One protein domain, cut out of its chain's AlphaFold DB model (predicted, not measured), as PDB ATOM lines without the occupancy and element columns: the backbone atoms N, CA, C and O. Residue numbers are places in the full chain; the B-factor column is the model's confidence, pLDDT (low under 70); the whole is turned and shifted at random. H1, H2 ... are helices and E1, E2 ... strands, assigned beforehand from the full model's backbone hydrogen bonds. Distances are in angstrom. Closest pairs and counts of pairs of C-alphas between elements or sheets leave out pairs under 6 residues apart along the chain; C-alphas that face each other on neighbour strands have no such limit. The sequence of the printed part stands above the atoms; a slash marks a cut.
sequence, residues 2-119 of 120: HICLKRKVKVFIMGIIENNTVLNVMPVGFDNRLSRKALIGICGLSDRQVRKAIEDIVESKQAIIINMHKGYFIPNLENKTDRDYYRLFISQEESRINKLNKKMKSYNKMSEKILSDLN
ATOM      1  N   HIS A   2      13.447  -4.854  16.731       58.19
ATOM      2  CA  HIS A   2      14.283  -3.839  17.411       58.19
ATOM      3  C   HIS A   2      15.510  -3.330  16.618       58.19
ATOM      4  O   HIS A   2      15.839  -2.149  16.690       58.19
ATOM      5  N   ILE A   3      16.174  -4.179  15.823       64.94
ATOM      6  CA  ILE A   3      17.363  -3.786  15.031       64.94
ATOM      7  C   ILE A   3      17.002  -2.783  13.919       64.94
ATOM      8  O   ILE A   3      17.752  -1.842  13.660       64.94
ATOM      9  N   CYS A   4      15.833  -2.946  13.289       69.12
ATOM     10  CA  CYS A   4      15.353  -2.047  12.236       69.12
ATOM     11  C   CYS A   4      15.067  -0.641  12.789       69.12
ATOM     12  O   CYS A   4      15.440   0.354  12.171       69.12
ATOM     13  N   LEU A   5      14.503  -0.558  14.000       66.69
ATOM     14  CA  LEU A   5      14.231   0.717  14.663       66.69
ATOM     15  C   LEU A   5      15.529   1.467  15.003       66.69
ATOM     16  O   LEU A   5      15.658   2.638  14.662       66.69
ATOM     17  N   LYS A   6      16.542   0.780  15.560       69.62
ATOM     18  CA  LYS A   6      17.861   1.380  15.851       69.62
ATOM     19  C   LYS A   6      18.548   1.928  14.595       69.62
ATOM     20  O   LYS A   6      19.140   3.003  14.638       69.62
ATOM     21  N   ARG A   7      18.445   1.217  13.466       70.06
ATOM     22  CA  ARG A   7      18.974   1.690  12.174       70.06
ATOM     23  C   ARG A   7      18.229   2.927  11.676       70.06
ATOM     24  O   ARG A   7      18.885   3.888  11.295       70.06
ATOM     25  N   LYS A   8      16.893   2.936  11.728       72.62
ATOM     26  CA  LYS A   8      16.080   4.098  11.329       72.62
ATOM     27  C   LYS A   8      16.402   5.339  12.162       72.62
ATOM     28  O   LYS A   8      16.615   6.400  11.591       72.62
ATOM     29  N   VAL A   9      16.516   5.189  13.482       73.94
ATOM     30  CA  VAL A   9      16.883   6.289  14.388       73.94
ATOM     31  C   VAL A   9      18.285   6.816  14.074       73.94
ATOM     32  O   VAL A   9      18.463   8.021  13.943       73.94
ATOM     33  N   LYS A  10      19.272   5.933  13.865       73.31
ATOM     34  CA  LYS A  10      20.633   6.347  13.483       73.31
ATOM     35  C   LYS A  10      20.653   7.123  12.162       73.31
ATOM     36  O   LYS A  10      21.339   8.133  12.070       73.31
ATOM     37  N   VAL A  11      19.913   6.655  11.157       77.00
ATOM     38  CA  VAL A  11      19.814   7.322   9.848       77.00
ATOM     39  C   VAL A  11      19.146   8.691   9.981       77.00
ATOM     40  O   VAL A  11      19.625   9.653   9.394       77.00
ATOM     41  N   PHE A  12      18.095   8.796  10.793       81.31
ATOM     42  CA  PHE A  12      17.411  10.061  11.048       81.31
ATOM     43  C   PHE A  12      18.320  11.086  11.740       81.31
ATOM     44  O   PHE A  12      18.446  12.213  11.271       81.31
ATOM     45  N   ILE A  13      19.016  10.676  12.806       81.69
ATOM     46  CA  ILE A  13      19.971  11.536  13.520       81.69
ATOM     47  C   ILE A  13      21.103  11.980  12.586       81.69
ATOM     48  O   ILE A  13      21.479  13.148  12.604       81.69
ATOM     49  N   MET A  14      21.620  11.073  11.749       82.94
ATOM     50  CA  MET A  14      22.665  11.412  10.780       82.94
ATOM     51  C   MET A  14      22.191  12.488   9.798       82.94
ATOM     52  O   MET A  14      22.902  13.465   9.599       82.94
ATOM     53  N   GLY A  15      20.970  12.366   9.265       84.00
ATOM     54  CA  GLY A  15      20.392  13.383   8.383       84.00
ATOM     55  C   GLY A  15      20.277  14.756   9.053       84.00
ATOM     56  O   GLY A  15      20.634  15.761   8.454       84.00
ATOM     57  N   ILE A  16      19.875  14.816  10.328       86.56
ATOM     58  CA  ILE A  16      19.832  16.088  11.076       86.56
ATOM     59  C   ILE A  16      21.226  16.721  11.180       86.56
ATOM     60  O   ILE A  16      21.371  17.928  10.982       86.56
ATOM     61  N   ILE A  17      22.252  15.922  11.482       88.62
ATOM     62  CA  ILE A  17      23.634  16.408  11.591       88.62
ATOM     63  C   ILE A  17      24.123  16.931  10.236       88.62
ATOM     64  O   ILE A  17      24.702  18.016  10.174       88.62
ATOM     65  N   GLU A  18      23.863  16.193   9.156       93.31
ATOM     66  CA  GLU A  18      24.209  16.594   7.788       93.31
ATOM     67  C   GLU A  18      23.543  17.929   7.413       93.31
ATOM     68  O   GLU A  18      24.227  18.847   6.956       93.31
ATOM     69  N   ASN A  19      22.242  18.073   7.687       93.75
ATOM     70  CA  ASN A  19      21.478  19.292   7.414       93.75
ATOM     71  C   ASN A  19      22.041  20.489   8.182       93.75
ATOM     72  O   ASN A  19      22.367  21.510   7.581       93.75
ATOM     73  N   ASN A  20      22.239  20.353   9.494       94.31
ATOM     74  CA  ASN A  20      22.802  21.429  10.309       94.31
ATOM     75  C   ASN A  20      24.212  21.817   9.843       94.31
ATOM     76  O   ASN A  20      24.542  22.998   9.799       94.31
ATOM     77  N   THR A  21      25.032  20.840   9.445       95.38
ATOM     78  CA  THR A  21      26.385  21.097   8.927       95.38
ATOM     79  C   THR A  21      26.338  21.953   7.663       95.38
ATOM     80  O   THR A  21      27.050  22.950   7.577       95.38
ATOM     81  N   VAL A  22      25.474  21.607   6.703       97.69
ATOM     82  CA  VAL A  22      25.326  22.367   5.452       97.69
ATOM     83  C   VAL A  22      24.714  23.746   5.690       97.69
ATOM     84  O   VAL A  22      25.179  24.721   5.101       97.69
ATOM     85  N   LEU A  23      23.697  23.850   6.548       97.44
ATOM     86  CA  LEU A  23      23.034  25.120   6.838       97.44
ATOM     87  C   LEU A  23      23.993  26.121   7.498       97.44
ATOM     88  O   LEU A  23      24.047  27.273   7.079       97.44
ATOM     89  N   ASN A  24      24.794  25.670   8.467       97.50
ATOM     90  CA  ASN A  24      25.724  26.523   9.215       97.50
ATOM     91  C   ASN A  24      26.831  27.141   8.350       97.50
ATOM     92  O   ASN A  24      27.390  28.170   8.717       97.50
ATOM     93  N   VAL A  25      27.169  26.512   7.222       97.62
ATOM     94  CA  VAL A  25      28.203  27.008   6.300       97.62
ATOM     95  C   VAL A  25      27.615  27.751   5.104       97.62
ATOM     96  O   VAL A  25      28.366  28.272   4.278       97.62
ATOM     97  N   MET A  26      26.286  27.764   4.960       98.00
ATOM     98  CA  MET A  26      25.635  28.369   3.810       98.00
ATOM     99  C   MET A  26      25.746  29.896   3.899       98.00
ATOM    100  O   MET A  26      25.264  30.495   4.863       98.00
ATOM    101  N   PRO A  27      26.360  30.557   2.906       97.81
ATOM    102  CA  PRO A  27      26.522  32.001   2.929       97.81
ATOM    103  C   PRO A  27      25.190  32.713   2.683       97.81
ATOM    104  O   PRO A  27      24.327  32.219   1.953       97.81
ATOM    105  N   VAL A  28      25.065  33.923   3.227       98.19
ATOM    106  CA  VAL A  28      23.995  34.866   2.892       98.19
ATOM    107  C   VAL A  28      24.519  35.853   1.847       98.19
ATOM    108  O   VAL A  28      25.623  36.384   2.006       98.19
ATOM    109  N   GLY A  29      23.739  36.128   0.802       98.06
ATOM    110  CA  GLY A  29      24.137  37.056  -0.263       98.06
ATOM    111  C   GLY A  29      24.696  36.372  -1.511       98.06
ATOM    112  O   GLY A  29      25.525  35.463  -1.405       98.06
ATOM    113  N   PHE A  30      24.314  36.844  -2.703       97.50
ATOM    114  CA  PHE A  30      24.822  36.307  -3.973       97.50
ATOM    115  C   PHE A  30      26.352  36.373  -4.096       97.50
ATOM    116  O   PHE A  30      26.978  35.438  -4.606       97.50
ATOM    117  N   ASP A  31      26.969  37.454  -3.622       96.62
ATOM    118  CA  ASP A  31      28.418  37.671  -3.735       96.62
ATOM    119  C   ASP A  31      29.236  36.666  -2.913       96.62
ATOM    120  O   ASP A  31      30.362  36.340  -3.280       96.62
ATOM    121  N   ASN A  32      28.636  36.095  -1.865       97.38
ATOM    122  CA  ASN A  32      29.279  35.137  -0.968       97.38
ATOM    123  C   ASN A  32      29.044  33.671  -1.368       97.38
ATOM    124  O   ASN A  32      29.495  32.768  -0.667       97.38
ATOM    125  N   ARG A  33      28.315  33.414  -2.464       97.94
ATOM    126  CA  ARG A  33      27.865  32.070  -2.861       97.94
ATOM    127  C   ARG A  33      28.998  31.042  -2.925       97.94
ATOM    128  O   ARG A  33      30.068  31.290  -3.481       97.94
ATOM    129  N   LEU A  34      28.716  29.828  -2.457       98.12
ATOM    130  CA  LEU A  34      29.677  28.727  -2.466       98.12
ATOM    131  C   LEU A  34      29.394  27.736  -3.588       98.12
ATOM    132  O   LEU A  34      28.268  27.284  -3.795       98.12
ATOM    133  N   SER A  35      30.445  27.330  -4.298       97.44
ATOM    134  CA  SER A  35      30.338  26.200  -5.221       97.44
ATOM    135  C   SER A  35      30.034  24.905  -4.462       97.44
ATOM    136  O   SER A  35      30.408  24.739  -3.300       97.44
ATOM    137  N   ARG A  36      29.444  23.921  -5.148       95.75
ATOM    138  CA  ARG A  36      29.209  22.595  -4.550       95.75
ATOM    139  C   ARG A  36      30.498  21.928  -4.059       95.75
ATOM    140  O   ARG A  36      30.499  21.306  -3.006       95.75
ATOM    141  N   LYS A  37      31.601  22.092  -4.802       97.12
ATOM    142  CA  LYS A  37      32.920  21.561  -4.423       97.12
ATOM    143  C   LYS A  37      33.422  22.185  -3.119       97.12
ATOM    144  O   LYS A  37      33.988  21.475  -2.296       97.12
ATOM    145  N   ALA A  38      33.189  23.484  -2.926       97.75
ATOM    146  CA  ALA A  38      33.522  24.158  -1.676       97.75
ATOM    147  C   ALA A  38      32.672  23.620  -0.516       97.75
ATOM    148  O   ALA A  38      33.234  23.249   0.505       97.75
ATOM    149  N   LEU A  39      31.353  23.475  -0.701       97.50
ATOM    150  CA  LEU A  39      30.470  22.895   0.321       97.50
ATOM    151  C   LEU A  39      30.903  21.481   0.732       97.50
ATOM    152  O   LEU A  39      30.985  21.200   1.922       97.50
ATOM    153  N   ILE A  40      31.240  20.617  -0.231       98.00
ATOM    154  CA  ILE A  40      31.782  19.270   0.025       98.00
ATOM    155  C   ILE A  40      33.048  19.344   0.884       98.00
ATOM    156  O   ILE A  40      33.150  18.648   1.891       98.00
ATOM    157  N   GLY A  41      33.996  20.206   0.503       97.75
ATOM    158  CA  GLY A  41      35.263  20.357   1.218       97.75
ATOM    159  C   GLY A  41      35.092  20.883   2.642       97.75
ATOM    160  O   GLY A  41      35.730  20.370   3.553       97.75
ATOM    161  N   ILE A  42      34.210  21.867   2.840       97.31
ATOM    162  CA  ILE A  42      33.963  22.484   4.150       97.31
ATOM    163  C   ILE A  42      33.174  21.535   5.062       97.31
ATOM    164  O   ILE A  42      33.499  21.406   6.238       97.31
ATOM    165  N   CYS A  43      32.148  20.861   4.535       95.00
ATOM    166  CA  CYS A  43      31.275  20.007   5.344       95.00
ATOM    167  C   CYS A  43      31.875  18.621   5.626       95.00
ATOM    168  O   CYS A  43      31.389  17.923   6.510       95.00
ATOM    169  N   GLY A  44      32.858  18.170   4.836       96.31
ATOM    170  CA  GLY A  44      33.348  16.787   4.892       96.31
ATOM    171  C   GLY A  44      32.306  15.749   4.449       96.31
ATOM    172  O   GLY A  44      32.406  14.574   4.797       96.31
ATOM    173  N   LEU A  45      31.290  16.177   3.695       96.31
ATOM    174  CA  LEU A  45      30.177  15.350   3.228       96.31
ATOM    175  C   LEU A  45      30.364  14.966   1.759       96.31
ATOM    176  O   LEU A  45      30.910  15.733   0.970       96.31
ATOM    177  N   SER A  46      29.848  13.806   1.355       96.94
ATOM    178  CA  SER A  46      29.799  13.445  -0.066       96.94
ATOM    179  C   SER A  46      28.878  14.379  -0.863       96.94
ATOM    180  O   SER A  46      27.941  14.964  -0.317       96.94
ATOM    181  N   ASP A  47      29.077  14.460  -2.185       96.44
ATOM    182  CA  ASP A  47      28.205  15.238  -3.085       96.44
ATOM    183  C   ASP A  47      26.720  14.891  -2.892       96.44
ATOM    184  O   ASP A  47      25.867  15.776  -2.801       96.44
ATOM    185  N   ARG A  48      26.417  13.595  -2.741       96.00
ATOM    186  CA  ARG A  48      25.056  13.106  -2.513       96.00
ATOM    187  C   ARG A  48      24.481  13.582  -1.179       96.00
ATOM    188  O   ARG A  48      23.315  13.966  -1.153       96.00
ATOM    189  N   GLN A  49      25.272  13.562  -0.107       96.62
ATOM    190  CA  GLN A  49      24.847  14.051   1.211       96.62
ATOM    191  C   GLN A  49      24.602  15.559   1.183       96.62
ATOM    192  O   GLN A  49      23.548  15.996   1.619       96.62
ATOM    193  N   VAL A  50      25.499  16.350   0.578       97.75
ATOM    194  CA  VAL A  50      25.299  17.805   0.437       97.75
ATOM    195  C   VAL A  50      24.018  18.113  -0.337       97.75
ATOM    196  O   VAL A  50      23.225  18.950   0.086       97.75
ATOM    197  N   ARG A  51      23.780  17.429  -1.464       96.69
ATOM    198  CA  ARG A  51      22.558  17.624  -2.261       96.69
ATOM    199  C   ARG A  51      21.298  17.298  -1.468       96.69
ATOM    200  O   ARG A  51      20.358  18.083  -1.513       96.69
ATOM    201  N   LYS A  52      21.301  16.162  -0.764       96.69
ATOM    202  CA  LYS A  52      20.163  15.738   0.047       96.69
ATOM    203  C   LYS A  52      19.919  16.691   1.215       96.69
ATOM    204  O   LYS A  52      18.780  17.058   1.454       96.69
ATOM    205  N   ALA A  53      20.975  17.146   1.877       97.75
ATOM    206  CA  ALA A  53      20.855  18.104   2.960       97.75
ATOM    207  C   ALA A  53      20.229  19.425   2.493       97.75
ATOM    208  O   ALA A  53      19.309  19.920   3.132       97.75
ATOM    209  N   ILE A  54      20.665  19.972   1.349       97.62
ATOM    210  CA  ILE A  54      20.068  21.191   0.772       97.62
ATOM    211  C   ILE A  54      18.574  20.992   0.471       97.62
ATOM    212  O   ILE A  54      17.773  21.866   0.789       97.62
ATOM    213  N   GLU A  55      18.207  19.862  -0.136       96.69
ATOM    214  CA  GLU A  55      16.811  19.509  -0.426       96.69
ATOM    215  C   GLU A  55      15.987  19.433   0.865       96.69
ATOM    216  O   GLU A  55      15.001  20.153   1.003       96.69
ATOM    217  N   ASP A  56      16.461  18.675   1.854       96.56
ATOM    218  CA  ASP A  56      15.777  18.491   3.134       96.56
ATOM    219  C   ASP A  56      15.637  19.826   3.910       96.56
ATOM    220  O   ASP A  56      14.599  20.081   4.529       96.56
ATOM    221  N   ILE A  57      16.641  20.714   3.865       97.44
ATOM    222  CA  ILE A  57      16.588  22.065   4.464       97.44
ATOM    223  C   ILE A  57      15.471  22.904   3.827       97.44
ATOM    224  O   ILE A  57      14.694  23.546   4.542       97.44
ATOM    225  N   VAL A  58      15.383  22.902   2.493       96.25
ATOM    226  CA  VAL A  58      14.385  23.688   1.753       96.25
ATOM    227  C   VAL A  58      12.983  23.113   1.950       96.25
ATOM    228  O   VAL A  58      12.052  23.864   2.237       96.25
ATOM    229  N   GLU A  59      12.818  21.791   1.862       95.25
ATOM    230  CA  GLU A  59      11.526  21.118   2.061       95.25
ATOM    231  C   GLU A  59      10.976  21.328   3.477       95.25
ATOM    232  O   GLU A  59       9.781  21.576   3.661       95.25
ATOM    233  N   SER A  60      11.857  21.297   4.481       94.75
ATOM    234  CA  SER A  60      11.503  21.574   5.878       94.75
ATOM    235  C   SER A  60      11.363  23.065   6.204       94.75
ATOM    236  O   SER A  60      11.020  23.403   7.337       94.75
ATOM    237  N   LYS A  61      11.570  23.954   5.222       94.94
ATOM    238  CA  LYS A  61      11.452  25.418   5.342       94.94
ATOM    239  C   LYS A  61      12.396  26.041   6.378       94.94
ATOM    240  O   LYS A  61      12.107  27.119   6.891       94.94
ATOM    241  N   GLN A  62      13.522  25.393   6.679       95.12
ATOM    242  CA  GLN A  62      14.530  25.949   7.588       95.12
ATOM    243  C   GLN A  62      15.234  27.165   6.976       95.12
ATOM    244  O   GLN A  62      15.506  28.141   7.670       95.12
ATOM    245  N   ALA A  63      15.509  27.117   5.671       96.44
ATOM    246  CA  ALA A  63      16.060  28.233   4.915       96.44
ATOM    247  C   ALA A  63      15.685  28.130   3.433       96.44
ATOM    248  O   ALA A  63      15.477  27.042   2.896       96.44
ATOM    249  N   ILE A  64      15.661  29.278   2.758       96.00
ATOM    250  CA  ILE A  64      15.612  29.339   1.297       96.00
ATOM    251  C   ILE A  64      17.054  29.275   0.798       96.00
ATOM    252  O   ILE A  64      17.830  30.188   1.058       96.00
ATOM    253  N   ILE A  65      17.408  28.216   0.074       97.88
ATOM    254  CA  ILE A  65      18.726  28.063  -0.552       97.88
ATOM    255  C   ILE A  65      18.521  28.003  -2.060       97.88
ATOM    256  O   ILE A  65      17.824  27.120  -2.559       97.88
ATOM    257  N   ILE A  66      19.148  28.921  -2.794       97.69
ATOM    258  CA  ILE A  66      19.080  28.957  -4.258       97.69
ATOM    259  C   ILE A  66      20.448  28.713  -4.876       97.69
ATOM    260  O   ILE A  66      21.481  28.985  -4.266       97.69
ATOM    261  N   ASN A  67      20.455  28.190  -6.103       96.75
ATOM    262  CA  ASN A  67      21.674  27.984  -6.875       96.75
ATOM    263  C   ASN A  67      21.679  28.888  -8.104       96.75
ATOM    264  O   ASN A  67      20.943  28.636  -9.054       96.75
ATOM    265  N   MET A  68      22.551  29.896  -8.101       96.19
ATOM    266  CA  MET A  68      22.737  30.810  -9.227       96.19
ATOM    267  C   MET A  68      24.202  30.861  -9.634       96.19
ATOM    268  O   MET A  68      25.100  30.841  -8.796       96.19
ATOM    269  N   HIS A  69      24.460  30.932 -10.943       90.75
ATOM    270  CA  HIS A  69      25.816  31.040 -11.496       90.75
ATOM    271  C   HIS A  69      26.816  30.026 -10.893       90.75
ATOM    272  O   HIS A  69      27.978  30.353 -10.662       90.75
ATOM    273  N   LYS A  70      26.362  28.782 -10.670       89.19
ATOM    274  CA  LYS A  70      27.133  27.655 -10.102       89.19
ATOM    275  C   LYS A  70      27.489  27.778  -8.611       89.19
ATOM    276  O   LYS A  70      28.377  27.055  -8.152       89.19
ATOM    277  N   GLY A  71      26.803  28.635  -7.857       96.44
ATOM    278  CA  GLY A  71      26.981  28.774  -6.413       96.44
ATOM    279  C   GLY A  71      25.660  28.743  -5.650       96.44
ATOM    280  O   GLY A  71      24.644  29.222  -6.144       96.44
ATOM    281  N   TYR A  72      25.704  28.186  -4.445       98.06
ATOM    282  CA  TYR A  72      24.597  28.107  -3.499       98.06
ATOM    283  C   TYR A  72      24.715  29.204  -2.441       98.06
ATOM    284  O   TYR A  72      25.825  29.498  -1.987       98.06
ATOM    285  N   PHE A  73      23.585  29.798  -2.067       98.50
ATOM    286  CA  PHE A  73      23.491  30.812  -1.018       98.50
ATOM    287  C   PHE A  73      22.047  30.970  -0.529       98.50
ATOM    288  O   PHE A  73      21.098  30.550  -1.201       98.50
ATOM    289  N   ILE A  74      21.899  31.611   0.628       98.50
ATOM    290  CA  ILE A  74      20.631  32.121   1.146       98.50
ATOM    291  C   ILE A  74      20.469  33.563   0.643       98.50
ATOM    292  O   ILE A  74      21.336  34.398   0.922       98.50
ATOM    293  N   PRO A  75      19.403  33.889  -0.108       98.12
ATOM    294  CA  PRO A  75      19.217  35.240  -0.614       98.12
ATOM    295  C   PRO A  75      18.879  36.201   0.533       98.12
ATOM    296  O   PRO A  75      17.976  35.947   1.329       98.12
ATOM    297  N   ASN A  76      19.570  37.337   0.591       98.00
ATOM    298  CA  ASN A  76      19.204  38.443   1.462       98.00
ATOM    299  C   ASN A  76      18.079  39.261   0.816       98.00
ATOM    300  O   ASN A  76      18.326  40.086  -0.062       98.00
ATOM    301  N   LEU A  77      16.841  39.065   1.267       95.69
ATOM    302  CA  LEU A  77      15.675  39.716   0.666       95.69
ATOM    303  C   LEU A  77      15.595  41.228   0.920       95.69
ATOM    304  O   LEU A  77      14.824  41.896   0.233       95.69
ATOM    305  N   GLU A  78      16.419  41.796   1.801       97.25
ATOM    306  CA  GLU A  78      16.565  43.252   1.936       97.25
ATOM    307  C   GLU A  78      17.391  43.848   0.781       97.25
ATOM    308  O   GLU A  78      17.173  44.987   0.355       97.25
ATOM    309  N   ASN A  79      18.275  43.050   0.174       96.75
ATOM    310  CA  ASN A  79      19.088  43.446  -0.969       96.75
ATOM    311  C   ASN A  79      18.325  43.254  -2.297       96.75
ATOM    312  O   ASN A  79      17.772  42.194  -2.585       96.75
ATOM    313  N   LYS A  80      18.311  44.292  -3.146       97.62
ATOM    314  CA  LYS A  80      17.608  44.259  -4.440       97.62
ATOM    315  C   LYS A  80      18.149  43.177  -5.383       97.62
ATOM    316  O   LYS A  80      17.353  42.442  -5.958       97.62
ATOM    317  N   THR A  81      19.467  43.083  -5.528       96.19
ATOM    318  CA  THR A  81      20.134  42.115  -6.408       96.19
ATOM    319  C   THR A  81      19.757  40.685  -6.036       96.19
ATOM    320  O   THR A  81      19.372  39.895  -6.896       96.19
ATOM    321  N   ASP A  82      19.774  40.365  -4.744       97.94
ATOM    322  CA  ASP A  82      19.390  39.046  -4.242       97.94
ATOM    323  C   ASP A  82      17.906  38.734  -4.472       97.94
ATOM    324  O   ASP A  82      17.573  37.612  -4.861       97.94
ATOM    325  N   ARG A  83      17.004  39.716  -4.313       97.94
ATOM    326  CA  ARG A  83      15.587  39.550  -4.687       97.94
ATOM    327  C   ARG A  83      15.418  39.248  -6.174       97.94
ATOM    328  O   ARG A  83      14.587  38.416  -6.537       97.94
ATOM    329  N   ASP A  84      16.182  39.916  -7.032       97.88
ATOM    330  CA  ASP A  84      16.107  39.714  -8.479       97.88
ATOM    331  C   ASP A  84      16.641  38.327  -8.867       97.88
ATOM    332  O   ASP A  84      16.003  37.618  -9.650       97.88
ATOM    333  N   TYR A  85      17.726  37.867  -8.238       98.12
ATOM    334  CA  TYR A  85      18.208  36.494  -8.401       98.12
ATOM    335  C   TYR A  85      17.230  35.447  -7.875       98.12
ATOM    336  O   TYR A  85      17.049  34.415  -8.521       98.12
ATOM    337  N   TYR A  86      16.565  35.706  -6.750       97.88
ATOM    338  CA  TYR A  86      15.536  34.818  -6.220       97.88
ATOM    339  C   TYR A  86      14.353  34.670  -7.192       97.88
ATOM    340  O   TYR A  86      13.933  33.554  -7.495       97.88
ATOM    341  N   ARG A  87      13.861  35.776  -7.765       97.88
ATOM    342  CA  ARG A  87      12.805  35.744  -8.796       97.88
ATOM    343  C   ARG A  87      13.246  34.995 -10.050       97.88
ATOM    344  O   ARG A  87      12.487  34.191 -10.590       97.88
ATOM    345  N   LEU A  88      14.473  35.246 -10.505       97.75
ATOM    346  CA  LEU A  88      15.035  34.561 -11.663       97.75
ATOM    347  C   LEU A  88      15.143  33.051 -11.416       97.75
ATOM    348  O   LEU A  88      14.797  32.267 -12.296       97.75
ATOM    349  N   PHE A  89      15.575  32.647 -10.221       97.31
ATOM    350  CA  PHE A  89      15.631  31.245  -9.817       97.31
ATOM    351  C   PHE A  89      14.250  30.581  -9.898       97.31
ATOM    352  O   PHE A  89      14.119  29.543 -10.542       97.31
ATOM    353  N   ILE A  90      13.202  31.209  -9.348       97.00
ATOM    354  CA  ILE A  90      11.825  30.690  -9.438       97.00
ATOM    355  C   ILE A  90      11.412  30.486 -10.902       97.00
ATOM    356  O   ILE A  90      10.954  29.406 -11.269       97.00
ATOM    357  N   SER A  91      11.640  31.481 -11.761       97.50
ATOM    358  CA  SER A  91      11.291  31.389 -13.186       97.50
ATOM    359  C   SER A  91      12.031  30.250 -13.912       97.50
ATOM    360  O   SER A  91      11.471  29.574 -14.789       97.50
ATOM    361  N   GLN A  92      13.288  29.993 -13.538       96.19
ATOM    362  CA  GLN A  92      14.060  28.864 -14.059       96.19
ATOM    363  C   GLN A  92      13.475  27.521 -13.609       96.19
ATOM    364  O   GLN A  92      13.328  26.617 -14.440       96.19
ATOM    365  N   GLU A  93      13.092  27.399 -12.338       95.88
ATOM    366  CA  GLU A  93      12.493  26.178 -11.795       95.88
ATOM    367  C   GLU A  93      11.106  25.905 -12.396       95.88
ATOM    368  O   GLU A  93      10.836  24.781 -12.822       95.88
ATOM    369  N   GLU A  94      10.263  26.924 -12.579       97.75
ATOM    370  CA  GLU A  94       8.986  26.801 -13.298       97.75
ATOM    371  C   GLU A  94       9.192  26.329 -14.744       97.75
ATOM    372  O   GLU A  94       8.526  25.410 -15.233       97.75
ATOM    373  N   SER A  95      10.174  26.906 -15.438       97.50
ATOM    374  CA  SER A  95      10.539  26.488 -16.793       97.50
ATOM    375  C   SER A  95      11.020  25.033 -16.835       97.50
ATOM    376  O   SER A  95      10.712  24.293 -17.777       97.50
ATOM    377  N   ARG A  96      11.770  24.600 -15.817       96.06
ATOM    378  CA  ARG A  96      12.249  23.222 -15.663       96.06
ATOM    379  C   ARG A  96      11.089  22.257 -15.407       96.06
ATOM    380  O   ARG A  96      11.035  21.220 -16.072       96.06
ATOM    381  N   ILE A  97      10.137  22.617 -14.546       97.38
ATOM    382  CA  ILE A  97       8.898  21.861 -14.304       97.38
ATOM    383  C   ILE A  97       8.104  21.710 -15.605       97.38
ATOM    384  O   ILE A  97       7.719  20.602 -15.979       97.38
ATOM    385  N   ASN A  98       7.934  22.789 -16.370       97.62
ATOM    386  CA  ASN A  98       7.217  22.749 -17.644       97.62
ATOM    387  C   ASN A  98       7.878  21.814 -18.668       97.62
ATOM    388  O   ASN A  98       7.193  21.045 -19.350       97.62
ATOM    389  N   LYS A  99       9.214  21.835 -18.766       97.44
ATOM    390  CA  LYS A  99       9.970  20.896 -19.613       97.44
ATOM    391  C   LYS A  99       9.785  19.449 -19.153       97.44
ATOM    392  O   LYS A  99       9.574  18.575 -19.995       97.44
ATOM    393  N   LEU A 100       9.822  19.199 -17.843       97.44
ATOM    394  CA  LEU A 100       9.600  17.870 -17.275       97.44
ATOM    395  C   LEU A 100       8.190  17.356 -17.589       97.44
ATOM    396  O   LEU A 100       8.048  16.241 -18.082       97.44
ATOM    397  N   ASN A 101       7.165  18.190 -17.417       97.94
ATOM    398  CA  ASN A 101       5.778  17.839 -17.718       97.94
ATOM    399  C   ASN A 101       5.578  17.476 -19.197       97.94
ATOM    400  O   ASN A 101       4.926  16.481 -19.510       97.94
ATOM    401  N   LYS A 102       6.178  18.235 -20.125       97.50
ATOM    402  CA  LYS A 102       6.149  17.902 -21.564       97.50
ATOM    403  C   LYS A 102       6.811  16.551 -21.851       97.50
ATOM    404  O   LYS A 102       6.279  15.747 -22.620       97.50
ATOM    405  N   LYS A 103       7.950  16.288 -21.208       97.44
ATOM    406  CA  LYS A 103       8.668  15.015 -21.330       97.44
ATOM    407  C   LYS A 103       7.823  13.845 -20.811       97.44
ATOM    408  O   LYS A 103       7.681  12.852 -21.514       97.44
ATOM    409  N   MET A 104       7.190  13.995 -19.648       97.62
ATOM    410  CA  MET A 104       6.316  12.973 -19.058       97.62
ATOM    411  C   MET A 104       5.093  12.660 -19.923       97.62
ATOM    412  O   MET A 104       4.784  11.492 -20.128       97.62
ATOM    413  N   LYS A 105       4.450  13.674 -20.517       97.31
ATOM    414  CA  LYS A 105       3.353  13.455 -21.480       97.31
ATOM    415  C   LYS A 105       3.785  12.590 -22.666       97.31
ATOM    416  O   LYS A 105       3.027  11.736 -23.111       97.31
ATOM    417  N   SER A 106       5.007  12.795 -23.156       97.31
ATOM    418  CA  SER A 106       5.554  12.009 -24.270       97.31
ATOM    419  C   SER A 106       5.779  10.548 -23.874       97.31
ATOM    420  O   SER A 106       5.462   9.653 -24.653       97.31
ATOM    421  N   TYR A 107       6.275  10.300 -22.656       97.62
ATOM    422  CA  TYR A 107       6.421   8.942 -22.135       97.62
ATOM    423  C   TYR A 107       5.079   8.246 -21.946       97.62
ATOM    424  O   TYR A 107       4.941   7.118 -22.397       97.62
ATOM    425  N   ASN A 108       4.082   8.921 -21.373       96.94
ATOM    426  CA  ASN A 108       2.759   8.325 -21.177       96.94
ATOM    427  C   ASN A 108       2.123   7.912 -22.508       96.94
ATOM    428  O   ASN A 108       1.650   6.789 -22.624       96.94
ATOM    429  N   LYS A 109       2.218   8.760 -23.540       96.62
ATOM    430  CA  LYS A 109       1.736   8.421 -24.887       96.62
ATOM    431  C   LYS A 109       2.444   7.194 -25.473       96.62
ATOM    432  O   LYS A 109       1.817   6.374 -26.135       96.62
ATOM    433  N   MET A 110       3.757   7.073 -25.262       96.88
ATOM    434  CA  MET A 110       4.506   5.892 -25.702       96.88
ATOM    435  C   MET A 110       4.071   4.641 -24.931       96.88
ATOM    436  O   MET A 110       3.874   3.595 -25.536       96.88
ATOM    437  N   SER A 111       3.882   4.755 -23.616       96.31
ATOM    438  CA  SER A 111       3.405   3.656 -22.776       96.31
ATOM    439  C   SER A 111       2.009   3.182 -23.183       96.31
ATOM    440  O   SER A 111       1.789   1.982 -23.254       96.31
ATOM    441  N   GLU A 112       1.087   4.099 -23.498       95.44
ATOM    442  CA  GLU A 112      -0.254   3.770 -24.006       95.44
ATOM    443  C   GLU A 112      -0.183   2.963 -25.307       95.44
ATOM    444  O   GLU A 112      -0.858   1.945 -25.423       95.44
ATOM    445  N   LYS A 113       0.685   3.368 -26.244       95.31
ATOM    446  CA  LYS A 113       0.908   2.626 -27.491       95.31
ATOM    447  C   LYS A 113       1.478   1.225 -27.235       95.31
ATOM    448  O   LYS A 113       1.009   0.252 -27.800       95.31
ATOM    449  N   ILE A 114       2.481   1.107 -26.366       96.19
ATOM    450  CA  ILE A 114       3.053  -0.205 -26.024       96.19
ATOM    451  C   ILE A 114       1.975  -1.115 -25.423       96.19
ATOM    452  O   ILE A 114       1.923  -2.298 -25.736       96.19
ATOM    453  N   LEU A 115       1.105  -0.571 -24.569       95.06
ATOM    454  CA  LEU A 115       0.013  -1.333 -23.972       95.06
ATOM    455  C   LEU A 115      -1.065  -1.722 -24.990       95.06
ATOM    456  O   LEU A 115      -1.634  -2.798 -24.840       95.06
ATOM    457  N   SER A 116      -1.357  -0.904 -26.008       93.44
ATOM    458  CA  SER A 116      -2.271  -1.314 -27.083       93.44
ATOM    459  C   SER A 116      -1.683  -2.457 -27.906       93.44
ATOM    460  O   SER A 116      -2.358  -3.460 -28.090       93.44
ATOM    461  N   ASP A 117      -0.409  -2.349 -28.292       93.25
ATOM    462  CA  ASP A 117       0.283  -3.336 -29.133       93.25
ATOM    463  C   ASP A 117       0.450  -4.706 -28.432       93.25
ATOM    464  O   ASP A 117       0.681  -5.713 -29.090       93.25
ATOM    465  N   LEU A 118       0.365  -4.759 -27.095       90.88
ATOM    466  CA  LEU A 118       0.426  -5.999 -26.302       90.88
ATOM    467  C   LEU A 118      -0.936  -6.682 -26.105       90.88
ATOM    468  O   LEU A 118      -0.972  -7.825 -25.651       90.88
ATOM    469  N   ASN A 119      -2.035  -5.966 -26.352       86.12
ATOM    470  CA  ASN A 119      -3.400  -6.480 -26.207       86.12
ATOM    471  C   ASN A 119      -4.028  -6.888 -27.556       86.12
ATOM    472  O   ASN A 119      -5.159  -7.378 -27.559       86.12
TER     473      ASN A 119
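Overview. This is residues 2 to 119 of the 120 residues of an uncharacterized protein of [Eubacterium] rectale (UniProt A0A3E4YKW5). A small compact body, made of the short helices H2 and H3, the later part of H1, the strand hairpin E1 and E2 and the earlier residues of H4, sends out two long helical arms, the free parts of H1 and H4, which start well apart from each other on the body and both slant out toward the same side without meeting. One arm is residues 2 to 14 of H1; the other, much longer, is residues 91 to 119, most of them in H4, whose earlier residues 82 to 90 run beside the hairpin. The printed part has 118 residues, with four named helices and two named strands in the order H1, H2, H3, E1, E2, H4; the two-stranded sheet is antiparallel and the class is mostly helix. The whole is loose, with a radius of gyration of the C-alphas of 19.3 A, and flat, spanning 57 by 51 by 24 A.

Arrangement. H1, residues 2 to 25, touches H2, residues 36 to 43, with its residues 21 to 25 alone; the closest C-alphas are those of Thr 21 and Cys 43, 6.2 A apart. Their lines stand at a steep tilt of 69.5 degrees, only just short of about perpendicular, and they run opposite ways. With residues 15 to 23 alone H1 touches H3, residues 47 to 59, about perpendicular at 85 degrees; the closest C-alphas, of Asn 19 and Ala 53, are 4.7 A apart. H2 and H3 touch about perpendicular at 89 degrees, with the C-alphas of Ile 40 and Asp 47 closest at 6.2 A. E1, residues 66 to 68, and E2, residues 71 to 73, form a hairpin of antiparallel strands, with N 68 and O 71 at 2.9 A and N 66 and O 73 at 3.0 A within hydrogen-bond range. The closest C-alphas of H2 and E2 are those of Arg 36 and Gly 71, 6.8 A apart. H4, residues 80 to 117, touches no helix; its closest C-alpha to E1 is that of Phe 89, 6.9 A from that of Ile 66. Every O i to N i+4 pair is within hydrogen-bond range in H2, H3 and H4, and 19 of 20 are in H1.

Along the chain. H1 begins at C-alpha 2, (14.283, -3.839, 17.411), and is 35.6 A long. H2 measures 10.4 A, H3 18.4 A, E1 6.4 A and E2 6.7 A. H4 runs 56.3 A from C-alpha 80 at (17.608, 44.259, -4.440) to C-alpha 117 at (0.283, -3.336, -29.133).

Size, cuts and confidence. The C-alphas of Glu 78 and Asn 119 are the two farthest apart, at 60.5 A. Without the free stretches the body of 76 residues spans 33 by 24 by 18 A. The printed part has no cut and no long link. Mean pLDDT of the printed part is 93.6; residues 2 to 6 are under 70.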